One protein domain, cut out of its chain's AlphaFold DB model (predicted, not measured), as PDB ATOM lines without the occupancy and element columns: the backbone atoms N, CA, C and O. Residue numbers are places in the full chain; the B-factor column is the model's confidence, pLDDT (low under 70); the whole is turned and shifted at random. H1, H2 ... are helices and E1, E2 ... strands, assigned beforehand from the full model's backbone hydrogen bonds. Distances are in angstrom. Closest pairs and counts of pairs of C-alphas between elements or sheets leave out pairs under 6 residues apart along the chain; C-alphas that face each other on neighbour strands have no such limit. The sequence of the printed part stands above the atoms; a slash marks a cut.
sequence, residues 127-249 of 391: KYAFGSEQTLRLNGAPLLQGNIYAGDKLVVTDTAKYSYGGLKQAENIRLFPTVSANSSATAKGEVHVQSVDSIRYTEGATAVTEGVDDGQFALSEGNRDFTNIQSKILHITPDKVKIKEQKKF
ATOM      1  N   LYS A 127     -11.247  19.874 -28.786       80.31
ATOM      2  CA  LYS A 127     -12.643  20.253 -28.521       80.31
ATOM      3  C   LYS A 127     -12.969  21.660 -29.032       80.31
ATOM      4  O   LYS A 127     -14.143  22.043 -29.020       80.31
ATOM      5  N   TYR A 128     -11.961  22.424 -29.453       86.44
ATOM      6  CA  TYR A 128     -12.105  23.799 -29.908       86.44
ATOM      7  C   TYR A 128     -11.705  23.927 -31.379       86.44
ATOM      8  O   TYR A 128     -10.720  23.348 -31.825       86.44
ATOM      9  N   ALA A 129     -12.466  24.718 -32.131       87.06
ATOM     10  CA  ALA A 129     -12.147  25.071 -33.510       87.06
ATOM     11  C   ALA A 129     -10.977  26.064 -33.583       87.06
ATOM     12  O   ALA A 129     -10.227  26.075 -34.555       87.06
ATOM     13  N   PHE A 130     -10.832  26.911 -32.562       85.19
ATOM     14  CA  PHE A 130      -9.783  27.920 -32.500       85.19
ATOM     15  C   PHE A 130      -9.508  28.330 -31.051       85.19
ATOM     16  O   PHE A 130     -10.422  28.355 -30.226       85.19
ATOM     17  N   GLY A 131      -8.270  28.685 -30.719       87.88
ATOM     18  CA  GLY A 131      -7.984  29.229 -29.398       87.88
ATOM     19  C   GLY A 131      -6.512  29.401 -29.069       87.88
ATOM     20  O   GLY A 131      -5.639  29.013 -29.838       87.88
ATOM     21  N   SER A 132      -6.262  30.031 -27.927       85.06
ATOM     22  CA  SER A 132      -4.929  30.335 -27.406       85.06
ATOM     23  C   SER A 132      -4.959  30.283 -25.886       85.06
ATOM     24  O   SER A 132      -5.922  30.741 -25.283       85.06
ATOM     25  N   GLU A 133      -3.910  29.773 -25.243       81.75
ATOM     26  CA  GLU A 133      -3.780  29.837 -23.778       81.75
ATOM     27  C   GLU A 133      -3.414  31.221 -23.250       81.75
ATOM     28  O   GLU A 133      -3.528  31.497 -22.056       81.75
ATOM     29  N   GLN A 134      -2.945  32.088 -24.136       87.19
ATOM     30  CA  GLN A 134      -2.653  33.471 -23.819       87.19
ATOM     31  C   GLN A 134      -3.791  34.334 -24.361       87.19
ATOM     32  O   GLN A 134      -4.971  34.065 -24.126       87.19
ATOM     33  N   THR A 135      -3.447  35.393 -25.085       88.38
ATOM     34  CA  THR A 135      -4.429  36.242 -25.732       88.38
ATOM     35  C   THR A 135      -4.882  35.612 -27.051       88.38
ATOM     36  O   THR A 135      -4.070  35.402 -27.953       88.38
ATOM     37  N   LEU A 136      -6.183  35.364 -27.192       90.38
ATOM     38  CA  LEU A 136      -6.821  35.111 -28.479       90.38
ATOM     39  C   LEU A 136      -7.274  36.451 -29.069       90.38
ATOM     40  O   LEU A 136      -8.077  37.148 -28.453       90.38
ATOM     41  N   ARG A 137      -6.778  36.815 -30.255       89.88
ATOM     42  CA  ARG A 137      -7.201  38.031 -30.969       89.88
ATOM     43  C   ARG A 137      -8.055  37.665 -32.177       89.88
ATOM     44  O   ARG A 137      -7.578  36.975 -33.073       89.88
ATOM     45  N   LEU A 138      -9.291  38.152 -32.206       90.50
ATOM     46  CA  LEU A 138     -10.210  38.016 -33.331       90.50
ATOM     47  C   LEU A 138     -10.397  39.387 -33.974       90.50
ATOM     48  O   LEU A 138     -10.976  40.287 -33.366       90.50
ATOM     49  N   ASN A 139      -9.874  39.540 -35.189       85.88
ATOM     50  CA  ASN A 139      -9.931  40.793 -35.935       85.88
ATOM     51  C   ASN A 139     -10.880  40.657 -37.128       85.88
ATOM     52  O   ASN A 139     -10.723  39.726 -37.923       85.88
ATOM     53  N   GLY A 140     -11.806  41.603 -37.275       85.81
ATOM     54  CA  GLY A 140     -12.782  41.615 -38.358       85.81
ATOM     55  C   GLY A 140     -13.844  40.534 -38.179       85.81
ATOM     56  O   GLY A 140     -14.233  40.221 -37.056       85.81
ATOM     57  N   ALA A 141     -14.293  39.945 -39.289       88.38
ATOM     58  CA  ALA A 141     -15.464  39.069 -39.325       88.38
ATOM     59  C   ALA A 141     -15.169  37.608 -39.709       88.38
ATOM     60  O   ALA A 141     -15.768  37.094 -40.659       88.38
ATOM     61  N   PRO A 142     -14.266  36.894 -39.008       88.50
ATOM     62  CA  PRO A 142     -14.166  35.458 -39.190       88.50
ATOM     63  C   PRO A 142     -15.449  34.769 -38.705       88.50
ATOM     64  O   PRO A 142     -15.995  35.091 -37.644       88.50
ATOM     65  N   LEU A 143     -15.895  33.773 -39.473       90.12
ATOM     66  CA  LEU A 143     -16.914  32.817 -39.056       90.12
ATOM     67  C   LEU A 143     -16.229  31.607 -38.412       90.12
ATOM     68  O   LEU A 143     -15.539  30.843 -39.084       90.12
ATOM     69  N   LEU A 144     -16.429  31.433 -37.110       92.25
ATOM     70  CA  LEU A 144     -15.832  30.375 -36.304       92.25
ATOM     71  C   LEU A 144     -16.892  29.309 -36.010       92.25
ATOM     72  O   LEU A 144     -17.773  29.503 -35.175       92.25
ATOM     73  N   GLN A 145     -16.812  28.180 -36.713       92.06
ATOM     74  CA  GLN A 145     -17.739  27.059 -36.553       92.06
ATOM     75  C   GLN A 145     -17.210  26.056 -35.521       92.06
ATOM     76  O   GLN A 145     -16.462  25.136 -35.844       92.06
ATOM     77  N   GLY A 146     -17.619  26.223 -34.268       91.88
ATOM     78  CA  GLY A 146     -17.246  25.370 -33.148       91.88
ATOM     79  C   GLY A 146     -16.960  26.168 -31.880       91.88
ATOM     80  O   GLY A 146     -17.164  27.377 -31.825       91.88
ATOM     81  N   ASN A 147     -16.507  25.480 -30.833       92.44
ATOM     82  CA  ASN A 147     -16.149  26.142 -29.581       92.44
ATOM     83  C   ASN A 147     -14.800  26.854 -29.738       92.44
ATOM     84  O   ASN A 147     -13.940  26.375 -30.475       92.44
ATOM     85  N   ILE A 148     -14.585  27.944 -29.009       93.19
ATOM     86  CA  ILE A 148     -13.292  28.635 -28.954       93.19
ATOM     87  C   ILE A 148     -12.822  28.812 -27.518       93.19
ATOM     88  O   ILE A 148     -13.633  28.786 -26.590       93.19
ATOM     89  N   TYR A 149     -11.521  29.022 -27.327       91.94
ATOM     90  CA  TYR A 149     -10.984  29.325 -26.005       91.94
ATOM     91  C   TYR A 149      -9.929  30.432 -26.007       91.94
ATOM     92  O   TYR A 149      -9.149  30.570 -26.948       91.94
ATOM     93  N   ALA A 150      -9.899  31.199 -24.921       91.69
ATOM     94  CA  ALA A 150      -8.848  32.156 -24.622       91.69
ATOM     95  C   ALA A 150      -8.412  31.976 -23.169       91.69
ATOM     96  O   ALA A 150      -9.211  32.149 -22.248       91.69
ATOM     97  N   GLY A 151      -7.154  31.595 -22.973       87.31
ATOM     98  CA  GLY A 151      -6.619  31.347 -21.652       87.31
ATOM     99  C   GLY A 151      -6.440  32.643 -20.885       87.31
ATOM    100  O   GLY A 151      -7.021  32.744 -19.825       87.31
ATOM    101  N   ASP A 152      -5.740  33.653 -21.397       88.94
ATOM    102  CA  ASP A 152      -5.561  34.940 -20.699       88.94
ATOM    103  C   ASP A 152      -6.649  35.957 -21.067       88.94
ATOM    104  O   ASP A 152      -7.459  36.339 -20.226       88.94
ATOM    105  N   LYS A 153      -6.699  36.379 -22.335       90.81
ATOM    106  CA  LYS A 153      -7.617  37.426 -22.814       90.81
ATOM    107  C   LYS A 153      -8.237  37.045 -24.148       90.81
ATOM    108  O   LYS A 153      -7.537  36.598 -25.052       90.81
ATOM    109  N   LEU A 154      -9.528  37.303 -24.315       92.69
ATOM    110  CA  LEU A 154     -10.175  37.286 -25.624       92.69
ATOM    111  C   LEU A 154     -10.311  38.727 -26.105       92.69
ATOM    112  O   LEU A 154     -11.124  39.465 -25.567       92.69
ATOM    113  N   VAL A 155      -9.531  39.133 -27.102       91.56
ATOM    114  CA  VAL A 155      -9.602  40.480 -27.679       91.56
ATOM    115  C   VAL A 155     -10.325  40.423 -29.015       91.56
ATOM    116  O   VAL A 155      -9.884  39.739 -29.937       91.56
ATOM    117  N   VAL A 156     -11.420  41.163 -29.124       91.31
ATOM    118  CA  VAL A 156     -12.311  41.173 -30.281       91.31
ATOM    119  C   VAL A 156     -12.348  42.566 -30.901       91.31
ATOM    120  O   VAL A 156     -12.529  43.562 -30.207       91.31
ATOM    121  N   THR A 157     -12.201  42.671 -32.213       88.25
ATOM    122  CA  THR A 157     -12.352  43.949 -32.917       88.25
ATOM    123  C   THR A 157     -13.137  43.770 -34.201       88.25
ATOM    124  O   THR A 157     -12.984  42.772 -34.899       88.25
ATOM    125  N   ASP A 158     -13.963  44.763 -34.515       87.00
ATOM    126  CA  ASP A 158     -14.686  44.868 -35.783       87.00
ATOM    127  C   ASP A 158     -13.770  45.186 -36.973       87.00
ATOM    128  O   ASP A 158     -14.198  45.137 -38.123       87.00
ATOM    129  N   THR A 159     -12.509  45.534 -36.710       82.50
ATOM    130  CA  THR A 159     -11.562  45.989 -37.721       82.50
ATOM    131  C   THR A 159     -10.673  44.836 -38.169       82.50
ATOM    132  O   THR A 159      -9.884  44.294 -37.392       82.50
ATOM    133  N   ALA A 160     -10.766  44.480 -39.449       78.38
ATOM    134  CA  ALA A 160      -9.875  43.517 -40.076       78.38
ATOM    135  C   ALA A 160      -8.413  44.004 -40.040       78.38
ATOM    136  O   ALA A 160      -8.101  45.142 -40.388       78.38
ATOM    137  N   LYS A 161      -7.500  43.125 -39.617       73.44
ATOM    138  CA  LYS A 161      -6.046  43.361 -39.619       73.44
ATOM    139  C   LYS A 161      -5.355  42.253 -40.414       73.44
ATOM    140  O   LYS A 161      -4.600  41.463 -39.853       73.44
ATOM    141  N   TYR A 162      -5.661  42.162 -41.706       69.38
ATOM    142  CA  TYR A 162      -5.091  41.144 -42.589       69.38
ATOM    143  C   TYR A 162      -3.852  41.673 -43.319       69.38
ATOM    144  O   TYR A 162      -3.839  42.774 -43.876       69.38
ATOM    145  N   SER A 163      -2.793  40.866 -43.321       63.88
ATOM    146  CA  SER A 163      -1.608  41.086 -44.145       63.88
ATOM    147  C   SER A 163      -1.434  39.910 -45.091       63.88
ATOM    148  O   SER A 163      -1.370  38.767 -44.640       63.88
ATOM    149  N   TYR A 164      -1.303  40.186 -46.384       55.31
ATOM    150  CA  TYR A 164      -0.984  39.177 -47.389       55.31
ATOM    151  C   TYR A 164       0.317  39.566 -48.085       55.31
ATOM    152  O   TYR A 164       0.438  40.679 -48.594       55.31
ATOM    153  N   GLY A 165       1.323  38.687 -48.053       62.78
ATOM    154  CA  GLY A 165       2.635  38.963 -48.653       62.78
ATOM    155  C   GLY A 165       3.334  40.210 -48.090       62.78
ATOM    156  O   GLY A 165       4.008  40.918 -48.827       62.78
ATOM    157  N   GLY A 166       3.121  40.533 -46.807       61.06
ATOM    158  CA  GLY A 166       3.669  41.740 -46.166       61.06
ATOM    159  C   GLY A 166       2.920  43.041 -46.484       61.06
ATOM    160  O   GLY A 166       3.195  44.070 -45.868       61.06
ATOM    161  N   LEU A 167       1.933  43.008 -47.385       49.38
ATOM    162  CA  LEU A 167       1.066  44.143 -47.680       49.38
ATOM    163  C   LEU A 167      -0.129  44.133 -46.724       49.38
ATOM    164  O   LEU A 167      -0.900  43.172 -46.673       49.38
ATOM    165  N   LYS A 168      -0.279  45.218 -45.960       61.59
ATOM    166  CA  LYS A 168      -1.471  45.466 -45.143       61.59
ATOM    167  C   LYS A 168      -2.620  45.808 -46.084       61.59
ATOM    168  O   LYS A 168      -2.518  46.786 -46.824       61.59
ATOM    169  N   GLN A 169      -3.689  45.020 -46.068       58.38
ATOM    170  CA  GLN A 169      -4.891  45.391 -46.807       58.38
ATOM    171  C   GLN A 169      -5.660  46.435 -45.995       58.38
ATOM    172  O   GLN A 169      -5.869  46.279 -44.793       58.38
ATOM    173  N   ALA A 170      -5.995  47.554 -46.636       52.41
ATOM    174  CA  ALA A 170      -6.825  48.584 -46.033       52.41
ATOM    175  C   ALA A 170      -8.286  48.162 -46.173       52.41
ATOM    176  O   ALA A 170      -8.746  47.947 -47.294       52.41
ATOM    177  N   GLU A 171      -9.022  48.067 -45.067       60.44
ATOM    178  CA  GLU A 171     -10.415  47.629 -45.123       60.44
ATOM    179  C   GLU A 171     -11.357  48.601 -44.407       60.44
ATOM    180  O   GLU A 171     -11.214  48.921 -43.228       60.44
ATOM    181  N   ASN A 172     -12.338  49.075 -45.181       60.38
ATOM    182  CA  ASN A 172     -13.430  49.952 -44.752       60.38
ATOM    183  C   ASN A 172     -14.610  49.171 -44.143       60.38
ATOM    184  O   ASN A 172     -15.569  49.781 -43.672       60.38
ATOM    185  N   ILE A 173     -14.573  47.836 -44.185       67.06
ATOM    186  CA  ILE A 173     -15.647  46.978 -43.688       67.06
ATOM    187  C   ILE A 173     -15.380  46.685 -42.214       67.06
ATOM    188  O   ILE A 173     -14.346  46.125 -41.858       67.06
ATOM    189  N   ARG A 174     -16.329  47.090 -41.366       79.56
ATOM    190  CA  ARG A 174     -16.280  46.889 -39.918       79.56
ATOM    191  C   ARG A 174     -17.358  45.916 -39.501       79.56
ATOM    192  O   ARG A 174     -18.539  46.256 -39.499       79.56
ATOM    193  N   LEU A 175     -16.945  44.700 -39.197       86.44
ATOM    194  CA  LEU A 175     -17.831  43.619 -38.809       86.44
ATOM    195  C   LEU A 175     -17.122  42.800 -37.739       86.44
ATOM    196  O   LEU A 175     -15.941  42.504 -37.871       86.44
ATOM    197  N   PHE A 176     -17.852  42.460 -36.683       91.25
ATOM    198  CA  PHE A 176     -17.361  41.615 -35.601       91.25
ATOM    199  C   PHE A 176     -17.344  40.128 -36.002       91.25
ATOM    200  O   PHE A 176     -18.088  39.730 -36.905       91.25
ATOM    201  N   PRO A 177     -16.527  39.292 -35.331       92.44
ATOM    202  CA  PRO A 177     -16.514  37.852 -35.547       92.44
ATOM    203  C   PRO A 177     -17.847  37.206 -35.161       92.44
ATOM    204  O   PRO A 177     -18.623  37.723 -34.354       92.44
ATOM    205  N   THR A 178     -18.075  36.010 -35.694       93.44
ATOM    206  CA  THR A 178     -19.239  35.185 -35.359       93.44
ATOM    207  C   THR A 178     -18.773  33.828 -34.876       93.44
ATOM    208  O   THR A 178     -18.056  33.134 -35.594       93.44
ATOM    209  N   VAL A 179     -19.209  33.425 -33.684       94.25
ATOM    210  CA  VAL A 179     -19.011  32.064 -33.173       94.25
ATOM    211  C   VAL A 179     -20.326  31.306 -33.299       94.25
ATOM    212  O   VAL A 179     -21.349  31.721 -32.761       94.25
ATOM    213  N   SER A 180     -20.314  30.186 -34.016       93.25
ATOM    214  CA  SER A 180     -21.498  29.361 -34.244       93.25
ATOM    215  C   SER A 180     -21.236  27.897 -33.914       93.25
ATOM    216  O   SER A 180     -20.096  27.457 -33.784       93.25
ATOM    217  N   ALA A 181     -22.305  27.108 -33.808       91.50
ATOM    218  CA  ALA A 181     -22.169  25.659 -33.756       91.50
ATOM    219  C   ALA A 181     -21.517  25.117 -35.041       91.50
ATOM    220  O   ALA A 181     -21.591  25.746 -36.103       91.50
ATOM    221  N   ASN A 182     -20.889  23.947 -34.939       86.81
ATOM    222  CA  ASN A 182     -20.416  23.219 -36.113       86.81
ATOM    223  C   ASN A 182     -21.563  22.442 -36.789       86.81
ATOM    224  O   ASN A 182     -22.627  22.237 -36.203       86.81
ATOM    225  N   SER A 183     -21.335  21.981 -38.021       82.56
ATOM    226  CA  SER A 183     -22.323  21.241 -38.824       82.56
ATOM    227  C   SER A 183     -22.840  19.966 -38.147       82.56
ATOM    228  O   SER A 183     -24.006  19.618 -38.305       82.56
ATOM    229  N   SER A 184     -21.999  19.300 -37.352       78.88
ATOM    230  CA  SER A 184     -22.354  18.078 -36.618       78.88
ATOM    231  C   SER A 184     -23.030  18.333 -35.262       78.88
ATOM    232  O   SER A 184     -23.330  17.376 -34.553       78.88
ATOM    233  N   ALA A 185     -23.219  19.598 -34.863       76.38
ATOM    234  CA  ALA A 185     -23.733  20.030 -33.557       76.38
ATOM    235  C   ALA A 185     -22.987  19.469 -32.322       76.38
ATOM    236  O   ALA A 185     -23.458  19.601 -31.189       76.38
ATOM    237  N   THR A 186     -21.810  18.867 -32.513       78.62
ATOM    238  CA  THR A 186     -20.953  18.360 -31.433       78.62
ATOM    239  C   THR A 186     -20.276  19.499 -30.679       78.62
ATOM    240  O   THR A 186     -20.074  19.408 -29.469       78.62
ATOM    241  N   ALA A 187     -19.988  20.600 -31.376       84.12
ATOM    242  CA  ALA A 187     -19.532  21.851 -30.795       84.12
ATOM    243  C   ALA A 187     -20.662  22.880 -30.883       84.12
ATOM    244  O   ALA A 187     -21.181  23.173 -31.959       84.12
ATOM    245  N   LYS A 188     -21.051  23.430 -29.730       88.94
ATOM    246  CA  LYS A 188     -22.247  24.268 -29.572       88.94
ATOM    247  C   LYS A 188     -22.009  25.754 -29.864       88.94
ATOM    248  O   LYS A 188     -22.948  26.534 -29.675       88.94
ATOM    249  N   GLY A 189     -20.796  26.132 -30.272       91.50
ATOM    250  CA  GLY A 189     -20.393  27.529 -30.438       91.50
ATOM    251  C   GLY A 189     -20.138  28.218 -29.097       91.50
ATOM    252  O   GLY A 189     -20.610  29.327 -28.875       91.50
ATOM    253  N   GLU A 190     -19.498  27.521 -28.156       94.12
ATOM    254  CA  GLU A 190     -19.206  28.045 -26.817       94.12
ATOM    255  C   GLU A 190     -17.879  28.815 -26.784       94.12
ATOM    256  O   GLU A 190     -16.920  28.457 -27.467       94.12
ATOM    257  N   VAL A 191     -17.818  29.856 -25.954       93.06
ATOM    258  CA  VAL A 191     -16.628  30.688 -25.742       93.06
ATOM    259  C   VAL A 191     -16.097  30.442 -24.339       93.06
ATOM    260  O   VAL A 191     -16.750  30.774 -23.349       93.06
ATOM    261  N   HIS A 192     -14.912  29.846 -24.247       92.88
ATOM    262  CA  HIS A 192     -14.288  29.481 -22.983       92.88
ATOM    263  C   HIS A 192     -13.212  30.492 -22.589       92.88
ATOM    264  O   HIS A 192     -12.248  30.684 -23.325       92.88
ATOM    265  N   VAL A 193     -13.362  31.121 -21.427       91.69
ATOM    266  CA  VAL A 193     -12.472  32.193 -20.951       91.69
ATOM    267  C   VAL A 193     -12.181  32.058 -19.459       91.69
ATOM    268  O   VAL A 193     -12.935  31.405 -18.739       91.69
ATOM    269  N   GLN A 194     -11.107  32.685 -18.978       88.00
ATOM    270  CA  GLN A 194     -10.766  32.697 -17.548       88.00
ATOM    271  C   GLN A 194     -11.754  33.478 -16.683       88.00
ATOM    272  O   GLN A 194     -12.015  33.124 -15.536       88.00
ATOM    273  N   SER A 195     -12.293  34.556 -17.232       88.38
ATOM    274  CA  SER A 195     -13.287  35.401 -16.586       88.38
ATOM    275  C   SER A 195     -14.052  36.157 -17.653       88.38
ATOM    276  O   SER A 195     -13.575  36.324 -18.776       88.38
ATOM    277  N   VAL A 196     -15.226  36.657 -17.316       86.12
ATOM    278  CA  VAL A 196     -15.965  37.518 -18.234       86.12
ATOM    279  C   VAL A 196     -15.188  38.807 -18.548       86.12
ATOM    280  O   VAL A 196     -15.088  39.174 -19.717       86.12
ATOM    281  N   ASP A 197     -14.518  39.384 -17.546       86.69
ATOM    282  CA  ASP A 197     -13.685  40.593 -17.674       86.69
ATOM    283  C   ASP A 197     -12.454  40.405 -18.588       86.69
ATOM    284  O   ASP A 197     -11.844  41.378 -19.045       86.69
ATOM    285  N   SER A 198     -12.080  39.154 -18.885       88.38
ATOM    286  CA  SER A 198     -11.026  38.833 -19.856       88.38
ATOM    287  C   SER A 198     -11.461  38.993 -21.315       88.38
ATOM    288  O   SER A 198     -10.607  39.039 -22.205       88.38
ATOM    289  N   ILE A 199     -12.768  39.109 -21.573       90.06
ATOM    290  CA  ILE A 199     -13.291  39.458 -22.891       90.06
ATOM    291  C   ILE A 199     -13.173  40.968 -23.052       90.06
ATOM    292  O   ILE A 199     -13.787  41.752 -22.331       90.06
ATOM    293  N   ARG A 200     -12.377  41.380 -24.027       89.62
ATOM    294  CA  ARG A 200     -12.127  42.772 -24.367       89.62
ATOM    295  C   ARG A 200     -12.536  43.023 -25.796       89.62
ATOM    296  O   ARG A 200     -12.282  42.194 -26.665       89.62
ATOM    297  N   TYR A 201     -13.141  44.173 -26.047       88.62
ATOM    298  CA  TYR A 201     -13.518  44.544 -27.398       88.62
ATOM    299  C   TYR A 201     -13.171  45.988 -27.726       88.62
ATOM    300  O   TYR A 201     -13.102  46.849 -26.848       88.62
ATOM    301  N   THR A 202     -12.967  46.245 -29.012       85.12
ATOM    302  CA  THR A 202     -12.803  47.590 -29.560       85.12
ATOM    303  C   THR A 202     -13.719  47.737 -30.766       85.12
ATOM    304  O   THR A 202     -13.749  46.866 -31.638       85.12
ATOM    305  N   GLU A 203     -14.463  48.837 -30.798       79.31
ATOM    306  CA  GLU A 203     -15.336  49.218 -31.903       79.31
ATOM    307  C   GLU A 203     -14.750  50.439 -32.615       79.31
ATOM    308  O   GLU A 203     -14.497  51.475 -31.999       79.31
ATOM    309  N   GLY A 204     -14.546  50.320 -33.923       68.62
ATOM    310  CA  GLY A 204     -14.020  51.385 -34.755       68.62
ATOM    311  C   GLY A 204     -12.508  51.622 -34.670       68.62
ATOM    312  O   GLY A 204     -11.763  51.002 -33.917       68.62
ATOM    313  N   ALA A 205     -12.043  52.550 -35.510       55.03
ATOM    314  CA  ALA A 205     -10.627  52.796 -35.793       55.03
ATOM    315  C   ALA A 205      -9.878  53.622 -34.727       55.03
ATOM    316  O   ALA A 205      -8.936  54.341 -35.067       55.03
ATOM    317  N   THR A 206     -10.246  53.544 -33.444       53.62
ATOM    318  CA  THR A 206      -9.292  53.916 -32.389       53.62
ATOM    319  C   THR A 206      -8.186  52.877 -32.423       53.62
ATOM    320  O   THR A 206      -8.350  51.749 -31.967       53.62
ATOM    321  N   ALA A 207      -7.102  53.239 -33.105       45.38
ATOM    322  CA  ALA A 207      -5.966  52.389 -33.379       45.38
ATOM    323  C   ALA A 207      -5.407  51.825 -32.070       45.38
ATOM    324  O   ALA A 207      -4.641  52.481 -31.372       45.38
ATOM    325  N   VAL A 208      -5.768  50.579 -31.762       48.50
ATOM    326  CA  VAL A 208      -5.014  49.765 -30.816       48.50
ATOM    327  C   VAL A 208      -3.674  49.498 -31.496       48.50
ATOM    328  O   VAL A 208      -3.562  48.615 -32.359       48.50
ATOM    329  N   THR A 209      -2.695  50.342 -31.184       47.22
ATOM    330  CA  THR A 209      -1.282  50.124 -31.489       47.22
ATOM    331  C   THR A 209      -0.900  48.757 -30.926       47.22
ATOM    332  O   THR A 209      -1.301  48.416 -29.810       47.22
ATOM    333  N   GLU A 210      -0.188  47.931 -31.696       47.03
ATOM    334  CA  GLU A 210       0.261  46.625 -31.201       47.03
ATOM    335  C   GLU A 210       0.995  46.795 -29.864       47.03
ATOM    336  O   GLU A 210       1.929  47.586 -29.758       47.03
ATOM    337  N   GLY A 211       0.531  46.087 -28.832       47.47
ATOM    338  CA  GLY A 211       1.135  46.116 -27.497       47.47
ATOM    339  C   GLY A 211       0.582  47.160 -26.520       47.47
ATOM    340  O   GLY A 211       1.019  47.159 -25.373       47.47
ATOM    341  N   VAL A 212      -0.390  47.997 -26.907       46.56
ATOM    342  CA  VAL A 212      -1.012  48.972 -25.991       46.56
ATOM    343  C   VAL A 212      -2.487  48.621 -25.779       46.56
ATOM    344  O   VAL A 212      -3.247  48.513 -26.734       46.56
ATOM    345  N   ASP A 213      -2.899  48.432 -24.523       54.03
ATOM    346  CA  ASP A 213      -4.293  48.146 -24.122       54.03
ATOM    347  C   ASP A 213      -5.228  49.379 -24.244       54.03
ATOM    348  O   ASP A 213      -6.388  49.320 -23.830       54.03
ATOM    349  N   ASP A 214      -4.750  50.485 -24.827       47.78
ATOM    350  CA  ASP A 214      -5.505  51.732 -24.976       47.78
ATOM    351  C   ASP A 214      -6.681  51.549 -25.949       47.78
ATOM    352  O   ASP A 214      -6.507  51.142 -27.099       47.78
ATOM    353  N   GLY A 215      -7.895  51.844 -25.477       58.88
ATOM    354  CA  GLY A 215      -9.131  51.768 -26.267       58.88
ATOM    355  C   GLY A 215      -9.850  50.411 -26.260       58.88
ATOM    356  O   GLY A 215     -10.792  50.217 -27.031       58.88
ATOM    357  N   GLN A 216      -9.439  49.464 -25.414       69.81
ATOM    358  CA  GLN A 216     -10.175  48.215 -25.204       69.81
ATOM    359  C   GLN A 216     -11.192  48.360 -24.064       69.81
ATOM    360  O   GLN A 216     -10.837  48.712 -22.940       69.81
ATOM    361  N   PHE A 217     -12.450  48.022 -24.331       75.81
ATOM    362  CA  PHE A 217     -13.496  47.948 -23.316       75.81
ATOM    363  C   PHE A 217     -13.554  46.532 -22.745       75.81
ATOM    364  O   PHE A 217     -13.712  45.565 -23.493       75.81
ATOM    365  N   ALA A 218     -13.426  46.400 -21.423       76.00
ATOM    366  CA  ALA A 218     -13.654  45.131 -20.742       76.00
ATOM    367  C   ALA A 218     -15.157  44.836 -20.686       76.00
ATOM    368  O   ALA A 218     -15.973  45.695 -20.335       76.00
ATOM    369  N   LEU A 219     -15.519  43.611 -21.034       73.56
ATOM    370  CA  LEU A 219     -16.866  43.110 -20.866       73.56
ATOM    371  C   LEU A 219     -17.041  42.726 -19.392       73.56
ATOM    372  O   LEU A 219     -16.426  41.770 -18.951       73.56
ATOM    373  N   SER A 220     -17.858  43.450 -18.627       70.19
ATOM    374  CA  SER A 220     -18.068  43.144 -17.205       70.19
ATOM    375  C   SER A 220     -19.497  42.695 -16.926       70.19
ATOM    376  O   SER A 220     -20.442  43.294 -17.447       70.19
ATOM    377  N   GLU A 221     -19.668  41.675 -16.078       60.50
ATOM    378  CA  GLU A 221     -20.985  41.156 -15.659       60.50
ATOM    379  C   GLU A 221     -21.846  42.225 -14.964       60.50
ATOM    380  O   GLU A 221     -23.073  42.156 -14.990       60.50
ATOM    381  N   GLY A 222     -21.217  43.251 -14.377       59.31
ATOM    382  CA  GLY A 222     -21.911  44.386 -13.762       59.31
ATOM    383  C   GLY A 222     -22.494  45.396 -14.759       59.31
ATOM    384  O   GLY A 222     -23.196  46.323 -14.348       59.31
ATOM    385  N   ASN A 223     -22.212  45.254 -16.058       65.62
ATOM    386  CA  ASN A 223     -22.718  46.156 -17.084       65.62
ATOM    387  C   ASN A 223     -24.150  45.767 -17.486       65.62
ATOM    388  O   ASN A 223     -24.408  44.639 -17.902       65.62
ATOM    389  N   ARG A 224     -25.090  46.719 -17.417       60.47
ATOM    390  CA  ARG A 224     -26.500  46.507 -17.800       60.47
ATOM    391  C   ARG A 224     -26.666  46.052 -19.254       60.47
ATOM    392  O   ARG A 224     -27.660  45.402 -19.561       60.47
ATOM    393  N   ASP A 225     -25.684  46.339 -20.108       69.06
ATOM    394  CA  ASP A 225     -25.677  45.977 -21.527       69.06
ATOM    395  C   ASP A 225     -24.873  44.714 -21.852       69.06
ATOM    396  O   ASP A 225     -24.646  44.417 -23.021       69.06
ATOM    397  N   PHE A 226     -24.462  43.936 -20.848       73.62
ATOM    398  CA  PHE A 226     -23.674  42.715 -21.023       73.62
ATOM    399  C   PHE A 226     -24.186  41.797 -22.149       73.62
ATOM    400  O   PHE A 226     -23.446  41.459 -23.075       73.62
ATOM    401  N   THR A 227     -25.479  41.467 -22.119       75.06
ATOM    402  CA  THR A 227     -26.146  40.619 -23.120       75.06
ATOM    403  C   THR A 227     -26.162  41.258 -24.515       75.06
ATOM    404  O   THR A 227     -25.962  40.575 -25.524       75.06
ATOM    405  N   ASN A 228     -26.364  42.577 -24.586       78.25
ATOM    406  CA  ASN A 228     -26.406  43.324 -25.845       78.25
ATOM    407  C   ASN A 228     -25.014  43.405 -26.481       78.25
ATOM    408  O   ASN A 228     -24.863  43.235 -27.687       78.25
ATOM    409  N   ILE A 229     -23.979  43.612 -25.669       79.25
ATOM    410  CA  ILE A 229     -22.602  43.694 -26.147       79.25
ATOM    411  C   ILE A 229     -22.133  42.318 -26.628       79.25
ATOM    412  O   ILE A 229     -21.595  42.232 -27.722       79.25
ATOM    413  N   GLN A 230     -22.392  41.230 -25.894       82.44
ATOM    414  CA  GLN A 230     -21.997  39.876 -26.322       82.44
ATOM    415  C   GLN A 230     -22.627  39.440 -27.644       82.44
ATOM    416  O   GLN A 230     -21.931  38.937 -28.532       82.44
ATOM    417  N   SER A 231     -23.934  39.668 -27.783       85.62
ATOM    418  CA  SER A 231     -24.656  39.374 -29.022       85.62
ATOM    419  C   SER A 231     -24.181  40.240 -30.191       85.62
ATOM    420  O   SER A 231     -24.252  39.800 -31.332       85.62
ATOM    421  N   LYS A 232     -23.620  41.424 -29.921       86.50
ATOM    422  CA  LYS A 232     -22.993  42.286 -30.929       86.50
ATOM    423  C   LYS A 232     -21.574  41.846 -31.312       86.50
ATOM    424  O   LYS A 232     -21.254  41.833 -32.493       86.50
ATOM    425  N   ILE A 233     -20.710  41.532 -30.340       89.62
ATOM    426  CA  ILE A 233     -19.267  41.335 -30.592       89.62
ATOM    427  C   ILE A 233     -18.895  39.916 -31.032       89.62
ATOM    428  O   ILE A 233     -17.843  39.725 -31.629       89.62
ATOM    429  N   LEU A 234     -19.709  38.915 -30.697       90.44
ATOM    430  CA  LEU A 234     -19.434  37.504 -31.005       90.44
ATOM    431  C   LEU A 234     -20.647  36.783 -31.603       90.44
ATOM    432  O   LEU A 234     -20.524  35.624 -32.003       90.44
ATOM    433  N   HIS A 235     -21.807  37.450 -31.655       92.06
ATOM    434  CA  HIS A 235     -23.080  36.874 -32.093       92.06
ATOM    435  C   HIS A 235     -23.510  35.642 -31.281       92.06
ATOM    436  O   HIS A 235     -24.116  34.709 -31.805       92.06
ATOM    437  N   ILE A 236     -23.220  35.659 -29.975       90.44
ATOM    438  CA  ILE A 236     -23.572  34.594 -29.029       90.44
ATOM    439  C   ILE A 236     -24.481  35.099 -27.911       90.44
ATOM    440  O   ILE A 236     -24.539  36.292 -27.608       90.44
ATOM    441  N   THR A 237     -25.162  34.163 -27.259       88.50
ATOM    442  CA  THR A 237     -25.940  34.404 -26.044       88.50
ATOM    443  C   THR A 237     -25.083  34.201 -24.782       88.50
ATOM    444  O   THR A 237     -24.117  33.433 -24.818       88.50
ATOM    445  N   PRO A 238     -25.422  34.831 -23.640       85.31
ATOM    446  CA  PRO A 238     -24.619  34.732 -22.416       85.31
ATOM    447  C   PRO A 238     -24.388  33.314 -21.892       85.31
ATOM    448  O   PRO A 238     -23.332  33.024 -21.336       85.31
ATOM    449  N   ASP A 239     -25.328  32.392 -22.114       88.12
ATOM    450  CA  ASP A 239     -25.193  30.986 -21.721       88.12
ATOM    451  C   ASP A 239     -24.070  30.244 -22.468       88.12
ATOM    452  O   ASP A 239     -23.629  29.181 -22.016       88.12
ATOM    453  N   LYS A 240     -23.583  30.801 -23.584       90.69
ATOM    454  CA  LYS A 240     -22.475  30.260 -24.383       90.69
ATOM    455  C   LYS A 240     -21.105  30.660 -23.859       90.69
ATOM    456  O   LYS A 240     -20.121  30.062 -24.288       90.69
ATOM    457  N   VAL A 241     -21.023  31.606 -22.926       90.31
ATOM    458  CA  VAL A 241     -19.764  31.950 -22.263       90.31
ATOM    459  C   VAL A 241     -19.536  31.000 -21.092       90.31
ATOM    460  O   VAL A 241     -20.377  30.850 -20.207       90.31
ATOM    461  N   LYS A 242     -18.394  30.310 -21.103       91.19
ATOM    462  CA  LYS A 242     -18.017  29.305 -20.106       91.19
ATOM    463  C   LYS A 242     -16.734  29.724 -19.405       91.19
ATOM    464  O   LYS A 242     -15.681  29.819 -20.030       91.19
ATOM    465  N   ILE A 243     -16.809  29.900 -18.091       89.12
ATOM    466  CA  ILE A 243     -15.633  30.210 -17.279       89.12
ATOM    467  C   ILE A 243     -14.829  28.925 -17.035       89.12
ATOM    468  O   ILE A 243     -15.376  27.918 -16.574       89.12
ATOM    469  N   LYS A 244     -13.534  28.945 -17.360       84.56
ATOM    470  CA  LYS A 244     -12.589  27.844 -17.124       84.56
ATOM    471  C   LYS A 244     -11.268  28.379 -16.573       84.56
ATOM    472  O   LYS A 244     -10.761  29.390 -17.031       84.56
ATOM    473  N   GLU A 245     -10.691  27.667 -15.611       77.81
ATOM    474  CA  GLU A 245      -9.369  27.990 -15.057       77.81
ATOM    475  C   GLU A 245      -8.263  27.834 -16.108       77.81
ATOM    476  O   GLU A 245      -8.307  26.891 -16.901       77.81
ATOM    477  N   GLN A 246      -7.232  28.687 -16.051       73.19
ATOM    478  CA  GLN A 246      -6.137  28.695 -17.030       73.19
ATOM    479  C   GLN A 246      -5.480  27.327 -17.214       73.19
ATOM    480  O   GLN A 246      -5.291  26.873 -18.334       73.19
ATOM    481  N   LYS A 247      -5.194  26.646 -16.099       69.19
ATOM    482  CA  LYS A 247      -4.538  25.330 -16.062       69.19
ATOM    483  C   LYS A 247      -5.328  24.203 -16.741       69.19
ATOM    484  O   LYS A 247      -4.831  23.089 -16.832       69.19
ATOM    485  N   LYS A 248      -6.584  24.459 -17.132       69.75
ATOM    486  CA  LYS A 248      -7.439  23.513 -17.867       69.75
ATOM    487  C   LYS A 248      -7.362  23.709 -19.378       69.75
ATOM    488  O   LYS A 248      -7.926  22.905 -20.114       69.75
ATOM    489  N   PHE A 249      -6.723  24.774 -19.847       69.00
ATOM    490  CA  PHE A 249      -6.286  24.850 -21.231       69.00
ATOM    491  C   PHE A 249      -4.982  24.046 -21.316       69.00
ATOM    492  O   PHE A 249      -4.117  24.194 -20.458       69.00
TER     493      PHE A 249
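What this domain is: This is residues 127 to 249 of the 391 residues of an uncharacterized protein of Paenibacillus donghaensis (UniProt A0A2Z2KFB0). With little regular structure, this is a short solenoid: stacked turns with three small parallel sheets, E1 E4 E7 E9, E2 E5 E8 and E3 E6, as sides. H1 grazes E2 E5 E8; residues 163 to 168 stick out. The compact printed part has 123 residues, 40 in named elements, mostly strand: E1 to E8, H1, E9. Radius of gyration of the C-alphas is 14.2 A, spans 37 by 34 by 28 A.

How they stand to each other: Within hydrogen-bond range, E1, residues 130 to 132, and E4, 148 to 150, have N 132 and O 149, 3.1 A; E4 and E7, 191 to 193, N 150 and O 192, 2.9 A; E7 and E9, 241 to 243, N 242 and O 191, 2.8 A. Likewise E2, 135 to 139, and E5, 153 to 157, have N 136 and O 153, 2.8 A; E5 and E8, 199 to 202, N 200 and O 154, 2.8 A; E3, 143 to 145, and E6, 178 to 180, N 144 and O 178, 2.8 A. H1, 226 to 233, has every O i to N i+4 pair within range.

Where its parts are: C-alpha 130 is at (-9.783, 27.920, -32.500), C-alpha 243 at (-15.633, 30.210, -17.279). E5 measures 12.9 A.

The domain as a whole: The printed part has no cut. Links E5 to E6 and E8 to H1 are long. pLDDT is under 70 at residues 162 to 173, 204 to 216, 221 to 225 and 247 to 249.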